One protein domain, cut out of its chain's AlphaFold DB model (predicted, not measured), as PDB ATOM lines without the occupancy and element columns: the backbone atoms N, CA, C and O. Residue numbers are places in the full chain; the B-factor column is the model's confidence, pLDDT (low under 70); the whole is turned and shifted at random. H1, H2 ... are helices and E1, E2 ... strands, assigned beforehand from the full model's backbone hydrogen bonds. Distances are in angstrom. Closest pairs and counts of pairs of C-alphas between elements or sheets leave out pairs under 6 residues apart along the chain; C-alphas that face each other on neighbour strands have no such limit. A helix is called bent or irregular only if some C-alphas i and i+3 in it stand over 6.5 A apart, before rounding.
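What this domain is: This is residues 4 to 119 of the 129 residues of an uncharacterized protein of Roseiconus nitratireducens (UniProt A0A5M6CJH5). One sheet of seven strands is curled like part of a barrel and folded back on itself, so that E4 and E3 make one leaf facing a second leaf of E1, E7, E6 and E5, with the long, bent strand E2 as the hinge; the curl is not closed. The long helix H1 packs on E2 and E5, the short helix H2 packs on E1 on the same face of the sheet, and H3 only grazes the sheet. The printed part has 116 residues, with three named helices and seven named strands in the order H1, E1 to E7, H2, H3. The sheet runs E4, E3, E2, E1, E7, E6, E5, antiparallel throughout, and the class is mixed, helices and strands. The whole is compact, with a radius of gyration of the C-alphas of 13.4 A and spans of 41 by 29 by 26 A.

Where its parts are: Find C-alpha 4 at (11.808, 15.182, 41.152); from there H1 runs over residues 4 to 21, 25.4 A. It is irregular: C-alphas 16 and 19 are 7.2 A apart. Next come E1, residues 26 to 30, and E2, residues 36 to 48, 26.7 A long, which bends by 88 degrees at Arg 40, at (42.056, 3.968, 49.907). E3, residues 51 to 58, spans 20.6 A. Then read E4 at 73 to 76, E5 at 80 to 82, E6 at 86 to 89 and E7 at 94 to 97. H2 holds residues 100 to 107, and H3, residues 113 to 119, ends at (36.047, 28.377, 50.316).

How they stand to each other: Start at E2, whose pairing is staggered: its residues 36 to 39 pair with E1, where N 37 and O 28 are 2.8 A apart, and 39 to 48 with E3, where N 40 and O 57 are 2.7 A apart. At the edge strand E4, N 52 of E3 and O 75 are 2.8 A apart. In the other leaf, look at N 29 and O 95 between E1 and E7, 2.8 A, N 87 and O 96 between E7 and E6, 2.9 A, and N 88 and O 81 between E6 and the edge strand E5, 2.8 A. E1 to E4 form one meander, each strand the antiparallel neighbour of the one before, and E5 to E7 another. Between the leaves, the closest C-alphas of E4 and E6 are those of Ile 75 and Asp 89, 6.3 A apart. H1 is on the sheet at a height of 7.0 A; its closest C-alphas to E5 are Ala 14 and Val 82, 6.3 A. H2 is on the same face, at a height of 8.7 A, with Val 103 and Val 27 of E1 its closest C-alphas to that strand, 6.0 A. H2 and H3 are close but not clearly touching, with the C-alphas of Phe 102 and Trp 113 7.1 A apart. Every O i to N i+4 pair is within hydrogen-bond range in H2 and H3, and 10 of 14 are in H1.

The domain as a whole: The C-alphas of Asp 4 and Ala 108 are the two farthest apart, 41.9 A. The printed part has no cut. The one long link is E3 to E4, residues 59 to 72; within it, residues 60 to 71 have pLDDT under 70, while the mean of the printed part is 88.4.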
ATOM      1  N   ASP A   4      11.410  16.424  41.819       80.25
ATOM      2  CA  ASP A   4      11.808  15.182  41.152       80.25
ATOM      3  C   ASP A   4      12.828  15.428  40.022       80.25
ATOM      4  O   ASP A   4      13.861  14.765  39.953       80.25
ATOM      5  N   ASP A   5      12.595  16.424  39.160       82.88
ATOM      6  CA  ASP A   5      13.494  16.797  38.060       82.88
ATOM      7  C   ASP A   5      14.873  17.230  38.586       82.88
ATOM      8  O   ASP A   5      15.900  16.921  37.979       82.88
ATOM      9  N   ARG A   6      14.910  17.964  39.709       83.44
ATOM     10  CA  ARG A   6      16.164  18.394  40.346       83.44
ATOM     11  C   ARG A   6      16.942  17.183  40.846       83.44
ATOM     12  O   ARG A   6      18.133  17.067  40.557       83.44
ATOM     13  N   ASP A   7      16.267  16.299  41.563       86.69
ATOM     14  CA  ASP A   7      16.884  15.153  42.220       86.69
ATOM     15  C   ASP A   7      17.403  14.150  41.177       86.69
ATOM     16  O   ASP A   7      18.541  13.680  41.271       86.69
ATOM     17  N   PHE A   8      16.650  13.931  40.090       86.38
ATOM     18  CA  PHE A   8      17.116  13.158  38.935       86.38
ATOM     19  C   PHE A   8      18.374  13.753  38.291       86.38
ATOM     20  O   PHE A   8      19.275  13.005  37.907       86.38
ATOM     21  N   MET A   9      18.473  15.079  38.168       88.69
ATOM     22  CA  MET A   9      19.670  15.710  37.607       88.69
ATOM     23  C   MET A   9      20.882  15.603  38.531       88.69
ATOM     24  O   MET A   9      21.980  15.338  38.044       88.69
ATOM     25  N   ILE A  10      20.709  15.806  39.838       89.62
ATOM     26  CA  ILE A  10      21.796  15.695  40.822       89.62
ATOM     27  C   ILE A  10      22.340  14.264  40.839       89.62
ATOM     28  O   ILE A  10      23.545  14.060  40.670       89.62
ATOM     29  N   LEU A  11      21.450  13.273  40.932       89.94
ATOM     30  CA  LEU A  11      21.824  11.860  40.863       89.94
ATOM     31  C   LEU A  11      22.457  11.506  39.522       89.94
ATOM     32  O   LEU A  11      23.448  10.785  39.495       89.94
ATOM     33  N   GLY A  12      21.941  12.040  38.413       90.19
ATOM     34  CA  GLY A  12      22.531  11.853  37.089       90.19
ATOM     35  C   GLY A  12      23.956  12.409  36.994       90.19
ATOM     36  O   GLY A  12      24.837  11.743  36.449       90.19
ATOM     37  N   ARG A  13      24.214  13.593  37.567       92.38
ATOM     38  CA  ARG A  13      25.561  14.188  37.619       92.38
ATOM     39  C   ARG A  13      26.507  13.350  38.469       92.38
ATOM     40  O   ARG A  13      27.592  13.020  38.002       92.38
ATOM     41  N   ALA A  14      26.092  12.946  39.663       91.69
ATOM     42  CA  ALA A  14      26.926  12.100  40.508       91.69
ATOM     43  C   ALA A  14      27.187  10.724  39.870       91.69
ATOM     44  O   ALA A  14      28.333  10.288  39.792       91.69
ATOM     45  N   ALA A  15      26.153  10.079  39.321       92.00
ATOM     46  CA  ALA A  15      26.271   8.790  38.641       92.00
ATOM     47  C   ALA A  15      27.202   8.849  37.425       92.00
ATOM     48  O   ALA A  15      27.911   7.882  37.149       92.00
ATOM     49  N   SER A  16      27.262   9.988  36.726       94.19
ATOM     50  CA  SER A  16      28.197  10.164  35.609       94.19
ATOM     51  C   SER A  16      29.669  10.081  36.034       94.19
ATOM     52  O   SER A  16      30.506   9.688  35.228       94.19
ATOM     53  N   MET A  17      29.972  10.356  37.308       93.31
ATOM     54  CA  MET A  17      31.324  10.259  37.861       93.31
ATOM     55  C   MET A  17      31.697   8.828  38.273       93.31
ATOM     56  O   MET A  17      32.880   8.558  38.458       93.31
ATOM     57  N   PHE A  18      30.741   7.895  38.413       94.62
ATOM     58  CA  PHE A  18      30.991   6.574  39.019       94.62
ATOM     59  C   PHE A  18      32.131   5.814  38.344       94.62
ATOM     60  O   PHE A  18      33.033   5.345  39.029       94.62
ATOM     61  N   ALA A  19      32.134   5.728  37.012       91.94
ATOM     62  CA  ALA A  19      33.183   5.020  36.276       91.94
ATOM     63  C   ALA A  19      34.572   5.657  36.458       91.94
ATOM     64  O   ALA A  19      35.586   4.970  36.356       91.94
ATOM     65  N   GLU A  20      34.620   6.962  36.722       90.88
ATOM     66  CA  GLU A  20      35.859   7.708  36.906       90.88
ATOM     67  C   GLU A  20      36.383   7.654  38.335       90.88
ATOM     68  O   GLU A  20      37.561   7.934  38.522       90.88
ATOM     69  N   ILE A  21      35.549   7.351  39.335       93.44
ATOM     70  CA  ILE A  21      35.939   7.356  40.756       93.44
ATOM     71  C   ILE A  21      35.910   5.965  41.402       93.44
ATOM     72  O   ILE A  21      36.557   5.765  42.432       93.44
ATOM     73  N   ASP A  22      35.220   4.990  40.807       92.56
ATOM     74  CA  ASP A  22      35.247   3.599  41.261       92.56
ATOM     75  C   ASP A  22      36.684   3.057  41.207       92.56
ATOM     76  O   ASP A  22      37.415   3.204  40.227       92.56
ATOM     77  N   GLY A  23      37.132   2.472  42.311       92.62
ATOM     78  CA  GLY A  23      38.505   2.015  42.484       92.62
ATOM     79  C   GLY A  23      39.506   3.089  42.922       92.62
ATOM     80  O   GLY A  23      40.643   2.733  43.245       92.62
ATOM     81  N   ARG A  24      39.134   4.375  42.968       93.38
ATOM     82  CA  ARG A  24      40.068   5.469  43.286       93.38
ATOM     83  C   ARG A  24      40.061   5.852  44.756       93.38
ATOM     84  O   ARG A  24      39.149   5.542  45.522       93.38
ATOM     85  N   ARG A  25      41.140   6.534  45.136       94.38
ATOM     86  CA  ARG A  25      41.294   7.175  46.441       94.38
ATOM     87  C   ARG A  25      40.488   8.465  46.484       94.38
ATOM     88  O   ARG A  25      40.362   9.143  45.470       94.38
ATOM     89  N   CYS A  26      40.046   8.840  47.675       94.06
ATOM     90  CA  CYS A  26      39.491  10.163  47.924       94.06
ATOM     91  C   CYS A  26      39.968  10.696  49.275       94.06
ATOM     92  O   CYS A  26      40.396   9.931  50.147       94.06
ATOM     93  N   VAL A  27      39.857  12.008  49.452       94.31
ATOM     94  CA  VAL A  27      39.929  12.639  50.772       94.31
ATOM     95  C   VAL A  27      38.509  12.994  51.178       94.31
ATOM     96  O   VAL A  27      37.836  13.724  50.461       94.31
ATOM     97  N   ASN A  28      38.046  12.454  52.298       93.12
ATOM     98  CA  ASN A  28      36.837  12.926  52.955       93.12
ATOM     99  C   ASN A  28      37.231  14.049  53.914       93.12
ATOM    100  O   ASN A  28      38.142  13.861  54.718       93.12
ATOM    101  N   VAL A  29      36.608  15.213  53.784       92.50
ATOM    102  CA  VAL A  29      36.868  16.398  54.603       92.50
ATOM    103  C   VAL A  29      35.596  16.748  55.354       92.50
ATOM    104  O   VAL A  29      34.561  16.973  54.730       92.50
ATOM    105  N   ASP A  30      35.694  16.857  56.671       91.31
ATOM    106  CA  ASP A  30      34.670  17.467  57.508       91.31
ATOM    107  C   ASP A  30      34.849  18.990  57.458       91.31
ATOM    108  O   ASP A  30      35.869  19.528  57.897       91.31
ATOM    109  N   ALA A  31      33.879  19.695  56.875       90.88
ATOM    110  CA  ALA A  31      33.974  21.137  56.697       90.88
ATOM    111  C   ALA A  31      33.783  21.934  58.002       90.88
ATOM    112  O   ALA A  31      34.204  23.093  58.048       90.88
ATOM    113  N   ASP A  32      33.211  21.340  59.055       88.25
ATOM    114  CA  ASP A  32      33.031  22.002  60.352       88.25
ATOM    115  C   ASP A  32      34.319  21.968  61.179       88.25
ATOM    116  O   ASP A  32      34.717  22.973  61.776       88.25
ATOM    117  N   SER A  33      34.990  20.814  61.211       88.94
ATOM    118  CA  SER A  33      36.197  20.608  62.022       88.94
ATOM    119  C   SER A  33      37.508  20.790  61.253       88.94
ATOM    120  O   SER A  33      38.568  20.906  61.869       88.94
ATOM    121  N   LEU A  34      37.453  20.825  59.915       89.81
ATOM    122  CA  LEU A  34      38.604  20.734  59.006       89.81
ATOM    123  C   LEU A  34      39.406  19.428  59.147       89.81
ATOM    124  O   LEU A  34      40.500  19.310  58.583       89.81
ATOM    125  N   ASN A  35      38.870  18.442  59.873       89.25
ATOM    126  CA  ASN A  35      39.435  17.104  59.917       89.25
ATOM    127  C   ASN A  35      39.232  16.409  58.573       89.25
ATOM    128  O   ASN A  35      38.339  16.738  57.791       89.25
ATOM    129  N   PHE A  36      40.079  15.426  58.297       90.56
ATOM    130  CA  PHE A  36      39.992  14.665  57.065       90.56
ATOM    131  C   PHE A  36      40.356  13.206  57.287       90.56
ATOM    132  O   PHE A  36      41.098  12.853  58.204       90.56
ATOM    133  N   CYS A  37      39.859  12.362  56.396       89.00
ATOM    134  CA  CYS A  37      40.186  10.952  56.309       89.00
ATOM    135  C   CYS A  37      40.490  10.579  54.869       89.00
ATOM    136  O   CYS A  37      39.952  11.152  53.923       89.00
ATOM    137  N   ILE A  38      41.368   9.598  54.692       90.25
ATOM    138  CA  ILE A  38      41.724   9.115  53.362       90.25
ATOM    139  C   ILE A  38      41.000   7.800  53.126       90.25
ATOM    140  O   ILE A  38      41.206   6.824  53.852       90.25
ATOM    141  N   CYS A  39      40.195   7.766  52.074       91.06
ATOM    142  CA  CYS A  39      39.683   6.529  51.521       91.06
ATOM    143  C   CYS A  39      40.730   5.958  50.559       91.06
ATOM    144  O   CYS A  39      41.164   6.624  49.615       91.06
ATOM    145  N   ARG A  40      41.161   4.717  50.796       90.69
ATOM    146  CA  ARG A  40      42.056   3.968  49.907       90.69
ATOM    147  C   ARG A  40      41.370   3.631  48.591       90.69
ATOM    148  O   ARG A  40      42.038   3.600  47.558       90.69
ATOM    149  N   ARG A  41      40.078   3.327  48.654       91.31
ATOM    150  CA  ARG A  41      39.292   2.872  47.519       91.31
ATOM    151  C   ARG A  41      37.812   3.112  47.774       91.31
ATOM    152  O   ARG A  41      37.257   2.531  48.703       91.31
ATOM    153  N   ILE A  42      37.184   3.899  46.913       91.81
ATOM    154  CA  ILE A  42      35.730   3.892  46.768       91.81
ATOM    155  C   ILE A  42      35.355   2.755  45.836       91.81
ATOM    156  O   ILE A  42      36.035   2.546  44.830       91.81
ATOM    157  N   HIS A  43      34.317   1.995  46.161       92.75
ATOM    158  CA  HIS A  43      33.842   0.962  45.255       92.75
ATOM    159  C   HIS A  43      32.355   0.646  45.402       92.75
ATOM    160  O   HIS A  43      31.708   1.039  46.373       92.75
ATOM    161  N   SER A  44      31.834  -0.124  44.444       92.94
ATOM    162  CA  SER A  44      30.456  -0.634  44.451       92.94
ATOM    163  C   SER A  44      29.399   0.478  44.414       92.94
ATOM    164  O   SER A  44      28.316   0.322  44.980       92.94
ATOM    165  N   LEU A  45      29.720   1.596  43.757       93.56
ATOM    166  CA  LEU A  45      28.823   2.741  43.625       93.56
ATOM    167  C   LEU A  45      27.581   2.387  42.803       93.56
ATOM    168  O   LEU A  45      27.682   1.854  41.697       93.56
ATOM    169  N   HIS A  46      26.410   2.713  43.332       93.12
ATOM    170  CA  HIS A  46      25.134   2.563  42.647       93.12
ATOM    171  C   HIS A  46      24.107   3.565  43.188       93.12
ATOM    172  O   HIS A  46      24.293   4.158  44.247       93.12
ATOM    173  N   VAL A  47      23.023   3.773  42.438       93.31
ATOM    174  CA  VAL A  47      21.879   4.568  42.897       93.31
ATOM    175  C   VAL A  47      20.767   3.618  43.323       93.31
ATOM    176  O   VAL A  47      20.373   2.745  42.547       93.31
ATOM    177  N   ASN A  48      20.240   3.811  44.527       91.94
ATOM    178  CA  ASN A  48      19.136   3.044  45.082       91.94
ATOM    179  C   ASN A  48      18.115   3.994  45.722       91.94
ATOM    180  O   ASN A  48      18.410   4.659  46.706       91.94
ATOM    181  N   GLY A  49      16.914   4.096  45.148       88.00
ATOM    182  CA  GLY A  49      15.808   4.838  45.771       88.00
ATOM    183  C   GLY A  49      16.094   6.311  46.094       88.00
ATOM    184  O   GLY A  49      15.609   6.806  47.103       88.00
ATOM    185  N   GLY A  50      16.886   7.005  45.271       90.44
ATOM    186  CA  GLY A  50      17.266   8.400  45.523       90.44
ATOM    187  C   GLY A  50      18.519   8.570  46.389       90.44
ATOM    188  O   GLY A  50      18.878   9.690  46.730       90.44
ATOM    189  N   VAL A  51      19.196   7.474  46.727       91.19
ATOM    190  CA  VAL A  51      20.423   7.457  47.526       91.19
ATOM    191  C   VAL A  51      21.575   6.965  46.657       91.19
ATOM    192  O   VAL A  51      21.417   6.020  45.881       91.19
ATOM    193  N   ILE A  52      22.737   7.601  46.771       92.69
ATOM    194  CA  ILE A  52      23.995   7.043  46.276       92.69
ATOM    195  C   ILE A  52      24.541   6.127  47.349       92.69
ATOM    196  O   ILE A  52      24.860   6.589  48.441       92.69
ATOM    197  N   GLU A  53      24.681   4.854  47.015       92.56
ATOM    198  CA  GLU A  53      25.219   3.833  47.898       92.56
ATOM    199  C   GLU A  53      26.550   3.296  47.363       92.56
ATOM    200  O   GLU A  53      26.771   3.217  46.153       92.56
ATOM    201  N   GLY A  54      27.445   2.898  48.263       91.88
ATOM    202  CA  GLY A  54      28.726   2.292  47.925       91.88
ATOM    203  C   GLY A  54      29.544   1.935  49.157       91.88
ATOM    204  O   GLY A  54      29.016   1.752  50.253       91.88
ATOM    205  N   ALA A  55      30.855   1.831  48.982       89.31
ATOM    206  CA  ALA A  55      31.781   1.526  50.061       89.31
ATOM    207  C   ALA A  55      33.058   2.359  49.970       89.31
ATOM    208  O   ALA A  55      33.554   2.637  48.879       89.31
ATOM    209  N   CYS A  56      33.596   2.705  51.139       88.06
ATOM    210  CA  CYS A  56      34.875   3.378  51.303       88.06
ATOM    211  C   CYS A  56      35.823   2.495  52.123       88.06
ATOM    212  O   CYS A  56      35.559   2.187  53.283       88.06
ATOM    213  N   GLU A  57      36.957   2.110  51.542       88.38
ATOM    214  CA  GLU A  57      38.037   1.440  52.269       88.38
ATOM    215  C   GLU A  57      38.919   2.474  52.987       88.38
ATOM    216  O   GLU A  57      39.917   2.945  52.439       88.38
ATOM    217  N   TRP A  58      38.576   2.863  54.212       85.88
ATOM    218  CA  TRP A  58      39.317   3.896  54.948       85.88
ATOM    219  C   TRP A  58      40.739   3.464  55.345       85.88
ATOM    220  O   TRP A  58      40.969   2.343  55.796       85.88
ATOM    221  N   ILE A  59      41.717   4.367  55.191       81.00
ATOM    222  CA  ILE A  59      43.098   4.173  55.673       81.00
ATOM    223  C   ILE A  59      43.179   4.439  57.180       81.00
ATOM    224  O   ILE A  59      43.801   3.669  57.906       81.00
ATOM    225  N   THR A  60      42.539   5.514  57.630       69.31
ATOM    226  CA  THR A  60      42.410   5.917  59.034       69.31
ATOM    227  C   THR A  60      41.012   6.501  59.207       69.31
ATOM    228  O   THR A  60      40.760   7.564  58.636       69.31
ATOM    229  N   PRO A  61      40.085   5.834  59.912       62.62
ATOM    230  CA  PRO A  61      38.859   6.501  60.329       62.62
ATOM    231  C   PRO A  61      39.180   7.550  61.421       62.62
ATOM    232  O   PRO A  61      40.185   7.385  62.118       62.62
ATOM    233  N   PRO A  62      38.365   8.607  61.604       58.25
ATOM    234  CA  PRO A  62      38.470   9.507  62.741       58.25
ATOM    235  C   PRO A  62      38.322   8.691  64.024       58.25
ATOM    236  O   PRO A  62      37.454   7.815  64.096       58.25
ATOM    237  N   GLU A  63      39.151   8.965  65.033       59.72
ATOM    238  CA  GLU A  63      39.079   8.258  66.324       59.72
ATOM    239  C   GLU A  63      37.689   8.377  66.968       59.72
ATOM    240  O   GLU A  63      37.225   7.447  67.621       59.72
ATOM    241  N   ASP A  64      37.004   9.494  66.738       59.56
ATOM    242  CA  ASP A  64      35.678   9.817  67.257       59.56
ATOM    243  C   ASP A  64      34.518   9.249  66.423       59.56
ATOM    244  O   ASP A  64      33.385   9.238  66.900       59.56
ATOM    245  N   ARG A  65      34.773   8.750  65.203       61.34
ATOM    246  CA  ARG A  65      33.723   8.295  64.264       61.34
ATOM    247  C   ARG A  65      34.038   6.974  63.564       61.34
ATOM    248  O   ARG A  65      33.516   6.682  62.487       61.34
ATOM    249  N   ALA A  66      34.871   6.138  64.181       57.34
ATOM    250  CA  ALA A  66      35.244   4.834  63.634       57.34
ATOM    251  C   ALA A  66      34.036   3.925  63.344       57.34
ATOM    252  O   ALA A  66      34.050   3.183  62.363       57.34
ATOM    253  N   GLU A  67      32.967   4.013  64.136       58.62
ATOM    254  CA  GLU A  67      31.740   3.235  63.920       58.62
ATOM    255  C   GLU A  67      30.878   3.796  62.774       58.62
ATOM    256  O   GLU A  67      30.272   3.025  62.036       58.62
ATOM    257  N   GLU A  68      30.881   5.113  62.553       55.59
ATOM    258  CA  GLU A  68      30.097   5.763  61.488       55.59
ATOM    259  C   GLU A  68      30.722   5.546  60.103       55.59
ATOM    260  O   GLU A  68      30.018   5.429  59.105       55.59
ATOM    261  N   LEU A  69      32.052   5.426  60.037       58.88
ATOM    262  CA  LEU A  69      32.778   5.196  58.787       58.88
ATOM    263  C   LEU A  69      32.964   3.717  58.422       58.88
ATOM    264  O   LEU A  69      33.423   3.411  57.324       58.88
ATOM    265  N   THR A  70      32.623   2.775  59.301       51.19
ATOM    266  CA  THR A  70      32.776   1.336  59.008       51.19
ATOM    267  C   THR A  70      31.674   0.772  58.108       51.19
ATOM    268  O   THR A  70      31.806  -0.354  57.628       51.19
ATOM    269  N   VAL A  71      30.618   1.544  57.824       56.19
ATOM    270  CA  VAL A  71      29.410   1.055  57.145       56.19
ATOM    271  C   VAL A  71      29.130   1.852  55.871       56.19
ATOM    272  O   VAL A  71      28.197   2.638  55.793       56.19
ATOM    273  N   GLY A  72      29.937   1.603  54.840       70.19
ATOM    274  CA  GLY A  72      29.629   2.035  53.476       70.19
ATOM    275  C   GLY A  72      29.610   3.552  53.249       70.19
ATOM    276  O   GLY A  72      29.988   4.353  54.096       70.19
ATOM    277  N   LEU A  73      29.221   3.932  52.039       86.19
ATOM    278  CA  LEU A  73      28.913   5.295  51.621       86.19
ATOM    279  C   LEU A  73      27.413   5.323  51.327       86.19
ATOM    280  O   LEU A  73      26.959   4.494  50.543       86.19
ATOM    281  N   ALA A  74      26.664   6.242  51.930       90.25
ATOM    282  CA  ALA A  74      25.243   6.430  51.650       90.25
ATOM    283  C   ALA A  74      24.904   7.923  51.722       90.25
ATOM    284  O   ALA A  74      24.961   8.499  52.803       90.25
ATOM    285  N   ILE A  75      24.571   8.545  50.587       92.00
ATOM    286  CA  ILE A  75      24.218   9.973  50.515       92.00
ATOM    287  C   ILE A  75      22.865  10.121  49.819       92.00
ATOM    288  O   ILE A  75      22.713   9.723  48.661       92.00
ATOM    289  N   GLY A  76      21.881  10.688  50.518       91.38
ATOM    290  CA  GLY A  76      20.582  11.034  49.936       91.38
ATOM    291  C   GLY A  76      20.711  12.163  48.911       91.38
ATOM    292  O   GLY A  76      21.486  13.096  49.106       91.38
ATOM    293  N   CYS A  77      19.969  12.090  47.804       91.19
ATOM    294  CA  CYS A  77      19.992  13.117  46.757       91.19
ATOM    295  C   CYS A  77      19.553  14.504  47.239       91.19
ATOM    296  O   CYS A  77      20.054  15.506  46.733       91.19
ATOM    297  N   ASP A  78      18.674  14.557  48.238       90.50
ATOM    298  CA  ASP A  78      18.240  15.770  48.932       90.50
ATOM    299  C   ASP A  78      19.364  16.423  49.748       90.50
ATOM    300  O   ASP A  78      19.307  17.617  50.038       90.50
ATOM    301  N   CYS A  79      20.396  15.644  50.072       92.38
ATOM    302  CA  CYS A  79      21.571  16.070  50.811       92.38
ATOM    303  C   CYS A  79      22.829  16.175  49.935       92.38
ATOM    304  O   CYS A  79      23.895  16.462  50.475       92.38
ATOM    305  N   LEU A  80      22.743  15.943  48.622       93.81
ATOM    306  CA  LEU A  80      23.907  15.822  47.747       93.81
ATOM    307  C   LEU A  80      24.119  17.055  46.864       93.81
ATOM    308  O   LEU A  80      23.348  17.315  45.942       93.81
ATOM    309  N   ASP A  81      25.262  17.711  47.043       94.25
ATOM    310  CA  ASP A  81      25.805  18.664  46.077       94.25
ATOM    311  C   ASP A  81      26.959  18.033  45.278       94.25
ATOM    312  O   ASP A  81      27.777  17.272  45.797       94.25
ATOM    313  N   VAL A  82      27.032  18.341  43.976       93.38
ATOM    314  CA  VAL A  82      27.993  17.728  43.038       93.38
ATOM    315  C   VAL A  82      28.813  18.798  42.320       93.38
ATOM    316  O   VAL A  82      28.276  19.584  41.522       93.38
ATOM    317  N   GLY A  83      30.122  18.786  42.561       93.19
ATOM    318  CA  GLY A  83      31.118  19.529  41.793       93.19
ATOM    319  C   GLY A  83      31.834  18.663  40.759       93.19
ATOM    320  O   GLY A  83      31.509  17.495  40.573       93.19
ATOM    321  N   ASP A  84      32.831  19.239  40.086       91.00
ATOM    322  CA  ASP A  84      33.538  18.564  38.983       91.00
ATOM    323  C   ASP A  84      34.347  17.346  39.449       91.00
ATOM    324  O   ASP A  84      34.479  16.359  38.734       91.00
ATOM    325  N   VAL A  85      34.903  17.423  40.658       92.31
ATOM    326  CA  VAL A  85      35.797  16.405  41.235       92.31
ATOM    327  C   VAL A  85      35.474  16.132  42.702       92.31
ATOM    328  O   VAL A  85      36.325  15.658  43.453       92.31
ATOM    329  N   TRP A  86      34.262  16.468  43.144       95.44
ATOM    330  CA  TRP A  86      33.852  16.277  44.530       95.44
ATOM    331  C   TRP A  86      32.347  16.086  44.683       95.44
ATOM    332  O   TRP A  86      31.558  16.607  43.894       95.44
ATOM    333  N   TRP A  87      31.969  15.380  45.745       95.31
ATOM    334  CA  TRP A  87      30.603  15.315  46.269       95.31
ATOM    335  C   TRP A  87      30.554  15.952  47.651       95.31
ATOM    336  O   TRP A  87      31.499  15.801  48.424       95.31
ATOM    337  N   HIS A  88      29.468  16.647  47.964       94.88
ATOM    338  CA  HIS A  88      29.213  17.219  49.280       94.88
ATOM    339  C   HIS A  88      27.939  16.613  49.850       94.88
ATOM    340  O   HIS A  88      26.857  16.781  49.297       94.88
ATOM    341  N   ASP A  89      28.104  15.886  50.946       93.44
ATOM    342  CA  ASP A  89      27.019  15.475  51.819       93.44
ATOM    343  C   ASP A  89      26.709  16.643  52.759       93.44
ATOM    344  O   ASP A  89      27.452  16.931  53.700       93.44
ATOM    345  N   THR A  90      25.624  17.348  52.474       93.19
ATOM    346  CA  THR A  90      25.178  18.521  53.229       93.19
ATOM    347  C   THR A  90      24.588  18.163  54.597       93.19
ATOM    348  O   THR A  90      24.503  19.046  55.449       93.19
ATOM    349  N   TYR A  91      24.225  16.897  54.843       90.12
ATOM    350  CA  TYR A  91      23.703  16.445  56.136       90.12
ATOM    351  C   TYR A  91      24.825  16.347  57.172       90.12
ATOM    352  O   TYR A  91      24.705  16.881  58.274       90.12
ATOM    353  N   PHE A  92      25.938  15.708  56.798       88.06
ATOM    354  CA  PHE A  92      27.131  15.610  57.649       88.06
ATOM    355  C   PHE A  92      28.140  16.743  57.428       88.06
ATOM    356  O   PHE A  92      29.141  16.822  58.136       88.06
ATOM    357  N   ASN A  93      27.882  17.617  56.454       91.44
ATOM    358  CA  ASN A  93      28.795  18.652  55.980       91.44
ATOM    359  C   ASN A  93      30.162  18.092  55.527       91.44
ATOM    360  O   ASN A  93      31.228  18.637  55.830       91.44
ATOM    361  N   TRP A  94      30.125  16.977  54.794       92.31
ATOM    362  CA  TRP A  94      31.305  16.231  54.359       92.31
ATOM    363  C   TRP A  94      31.569  16.367  52.870       92.31
ATOM    364  O   TRP A  94      30.695  16.121  52.045       92.31
ATOM    365  N   TYR A  95      32.815  16.659  52.514       94.56
ATOM    366  CA  TYR A  95      33.269  16.689  51.130       94.56
ATOM    367  C   TYR A  95      34.068  15.436  50.800       94.56
ATOM    368  O   TYR A  95      35.135  15.210  51.365       94.56
ATOM    369  N   PHE A  96      33.598  14.651  49.837       94.69
ATOM    370  CA  PHE A  96      34.365  13.588  49.197       94.69
ATOM    371  C   PHE A  96      35.096  14.174  47.993       94.69
ATOM    372  O   PHE A  96      34.482  14.461  46.971       94.69
ATOM    373  N   VAL A  97      36.407  14.374  48.118       96.25
ATOM    374  CA  VAL A  97      37.254  15.009  47.101       96.25
ATOM    375  C   VAL A  97      38.040  13.946  46.334       96.25
ATOM    376  O   VAL A  97      38.856  13.227  46.918       96.25
ATOM    377  N   PHE A  98      37.803  13.857  45.024       95.50
ATOM    378  CA  PHE A  98      38.370  12.850  44.112       95.50
ATOM    379  C   PHE A  98      39.560  13.361  43.284       95.50
ATOM    380  O   PHE A  98      40.158  12.597  42.525       95.50
ATOM    381  N   ASP A  99      39.911  14.643  43.405       96.06
ATOM    382  CA  ASP A  99      41.058  15.236  42.715       96.06
ATOM    383  C   ASP A  99      42.382  14.567  43.135       96.06
ATOM    384  O   ASP A  99      42.755  14.569  44.314       96.06
ATOM    385  N   GLU A 100      43.124  14.004  42.174       94.56
ATOM    386  CA  GLU A 100      44.365  13.269  42.474       94.56
ATOM    387  C   GLU A 100      45.472  14.162  43.020       94.56
ATOM    388  O   GLU A 100      46.313  13.691  43.792       94.56
ATOM    389  N   GLY A 101      45.485  15.437  42.629       96.56
ATOM    390  CA  GLY A 101      46.434  16.415  43.137       96.56
ATOM    391  C   GLY A 101      46.220  16.629  44.628       96.56
ATOM    392  O   GLY A 101      47.170  16.527  45.407       96.56
ATOM    393  N   PHE A 102      44.972  16.841  45.048       96.88
ATOM    394  CA  PHE A 102      44.625  16.965  46.464       96.88
ATOM    395  C   PHE A 102      44.860  15.673  47.247       96.88
ATOM    396  O   PHE A 102      45.474  15.724  48.313       96.88
ATOM    397  N   VAL A 103      44.488  14.510  46.704       95.12
ATOM    398  CA  VAL A 103      44.782  13.209  47.334       95.12
ATOM    399  C   VAL A 103      46.288  13.023  47.547       95.12
ATOM    400  O   VAL A 103      46.719  12.643  48.638       95.12
ATOM    401  N   THR A 104      47.102  13.313  46.530       95.88
ATOM    402  CA  THR A 104      48.564  13.168  46.598       95.88
ATOM    403  C   THR A 104      49.175  14.110  47.632       95.88
ATOM    404  O   THR A 104      50.027  13.688  48.414       95.88
ATOM    405  N   ARG A 105      48.720  15.369  47.680       97.00
ATOM    406  CA  ARG A 105      49.172  16.349  48.679       97.00
ATOM    407  C   ARG A 105      48.839  15.896  50.097       97.00
ATOM    408  O   ARG A 105      49.731  15.870  50.940       97.00
ATOM    409  N   THR A 106      47.611  15.435  50.334       94.94
ATOM    410  CA  THR A 106      47.189  14.929  51.646       94.94
ATOM    411  C   THR A 106      48.011  13.715  52.084       94.94
ATOM    412  O   THR A 106      48.451  13.659  53.229       94.94
ATOM    413  N   LEU A 107      48.300  12.774  51.176       92.12
ATOM    414  CA  LEU A 107      49.180  11.630  51.460       92.12
ATOM    415  C   LEU A 107      50.624  12.043  51.790       92.12
ATOM    416  O   LEU A 107      51.297  11.348  52.547       92.12
ATOM    417  N   ALA A 108      51.094  13.168  51.247       95.38
ATOM    418  CA  ALA A 108      52.389  13.758  51.580       95.38
ATOM    419  C   ALA A 108      52.367  14.595  52.878       95.38
ATOM    420  O   ALA A 108      53.387  15.177  53.245       95.38
ATOM    421  N   GLY A 109      51.223  14.672  53.569       94.06
ATOM    422  CA  GLY A 109      51.032  15.479  54.777       94.06
ATOM    423  C   GLY A 109      50.753  16.962  54.510       94.06
ATOM    424  O   GLY A 109      50.709  17.747  55.453       94.06
ATOM    425  N   ASP A 110      50.555  17.364  53.253       96.25
ATOM    426  CA  ASP A 110      50.170  18.726  52.889       96.25
ATOM    427  C   ASP A 110      48.647  18.856  52.787       96.25
ATOM    428  O   ASP A 110      48.020  18.461  51.802       96.25
ATOM    429  N   THR A 111      48.062  19.472  53.809       95.19
ATOM    430  CA  THR A 111      46.618  19.717  53.934       95.19
ATOM    431  C   THR A 111      46.256  21.191  53.758       95.19
ATOM    432  O   THR A 111      45.102  21.579  53.933       95.19
ATOM    433  N   SER A 112      47.215  22.035  53.353       95.75
ATOM    434  CA  SER A 112      47.010  23.485  53.190       95.75
ATOM    435  C   SER A 112      45.977  23.846  52.114       95.75
ATOM    436  O   SER A 112      45.476  24.969  52.070       95.75
ATOM    437  N   TRP A 113      45.642  22.893  51.242       95.69
ATOM    438  CA  TRP A 113      44.629  23.049  50.206       95.69
ATOM    439  C   TRP A 113      43.197  23.024  50.744       95.69
ATOM    440  O   TRP A 113      42.334  23.626  50.113       95.69
ATOM    441  N   ILE A 114      42.942  22.385  51.893       95.19
ATOM    442  CA  ILE A 114      41.585  22.115  52.395       95.19
ATOM    443  C   ILE A 114      40.791  23.412  52.570       95.19
ATOM    444  O   ILE A 114      39.698  23.550  52.031       95.19
ATOM    445  N   THR A 115      41.354  24.410  53.254       94.31
ATOM    446  CA  THR A 115      40.661  25.687  53.491       94.31
ATOM    447  C   THR A 115      40.382  26.450  52.194       94.31
ATOM    448  O   THR A 115      39.337  27.083  52.058       94.31
ATOM    449  N   VAL A 116      41.311  26.398  51.232       94.12
ATOM    450  CA  VAL A 116      41.144  27.045  49.923       94.12
ATOM    451  C   VAL A 116      40.043  26.345  49.133       94.12
ATOM    452  O   VAL A 116      39.131  27.007  48.651       94.12
ATOM    453  N   PHE A 117      40.093  25.015  49.080       95.06
ATOM    454  CA  PHE A 117      39.083  24.188  48.436       95.06
ATOM    455  C   PHE A 117      37.693  24.444  49.014       95.06
ATOM    456  O   PHE A 117      36.785  24.749  48.253       95.06
ATOM    457  N   LEU A 118      37.525  24.389  50.339       94.19
ATOM    458  CA  LEU A 118      36.219  24.585  50.971       94.19
ATOM    459  C   LEU A 118      35.652  25.973  50.674       94.19
ATOM    460  O   LEU A 118      34.465  26.098  50.387       94.19
ATOM    461  N   ARG A 119      36.483  27.021  50.683       91.19
ATOM    462  CA  ARG A 119      36.047  28.377  50.316       91.19
ATOM    463  C   ARG A 119      35.523  28.438  48.881       91.19
ATOM    464  O   ARG A 119      34.515  29.099  48.627       91.19
TER     465      ARG A 119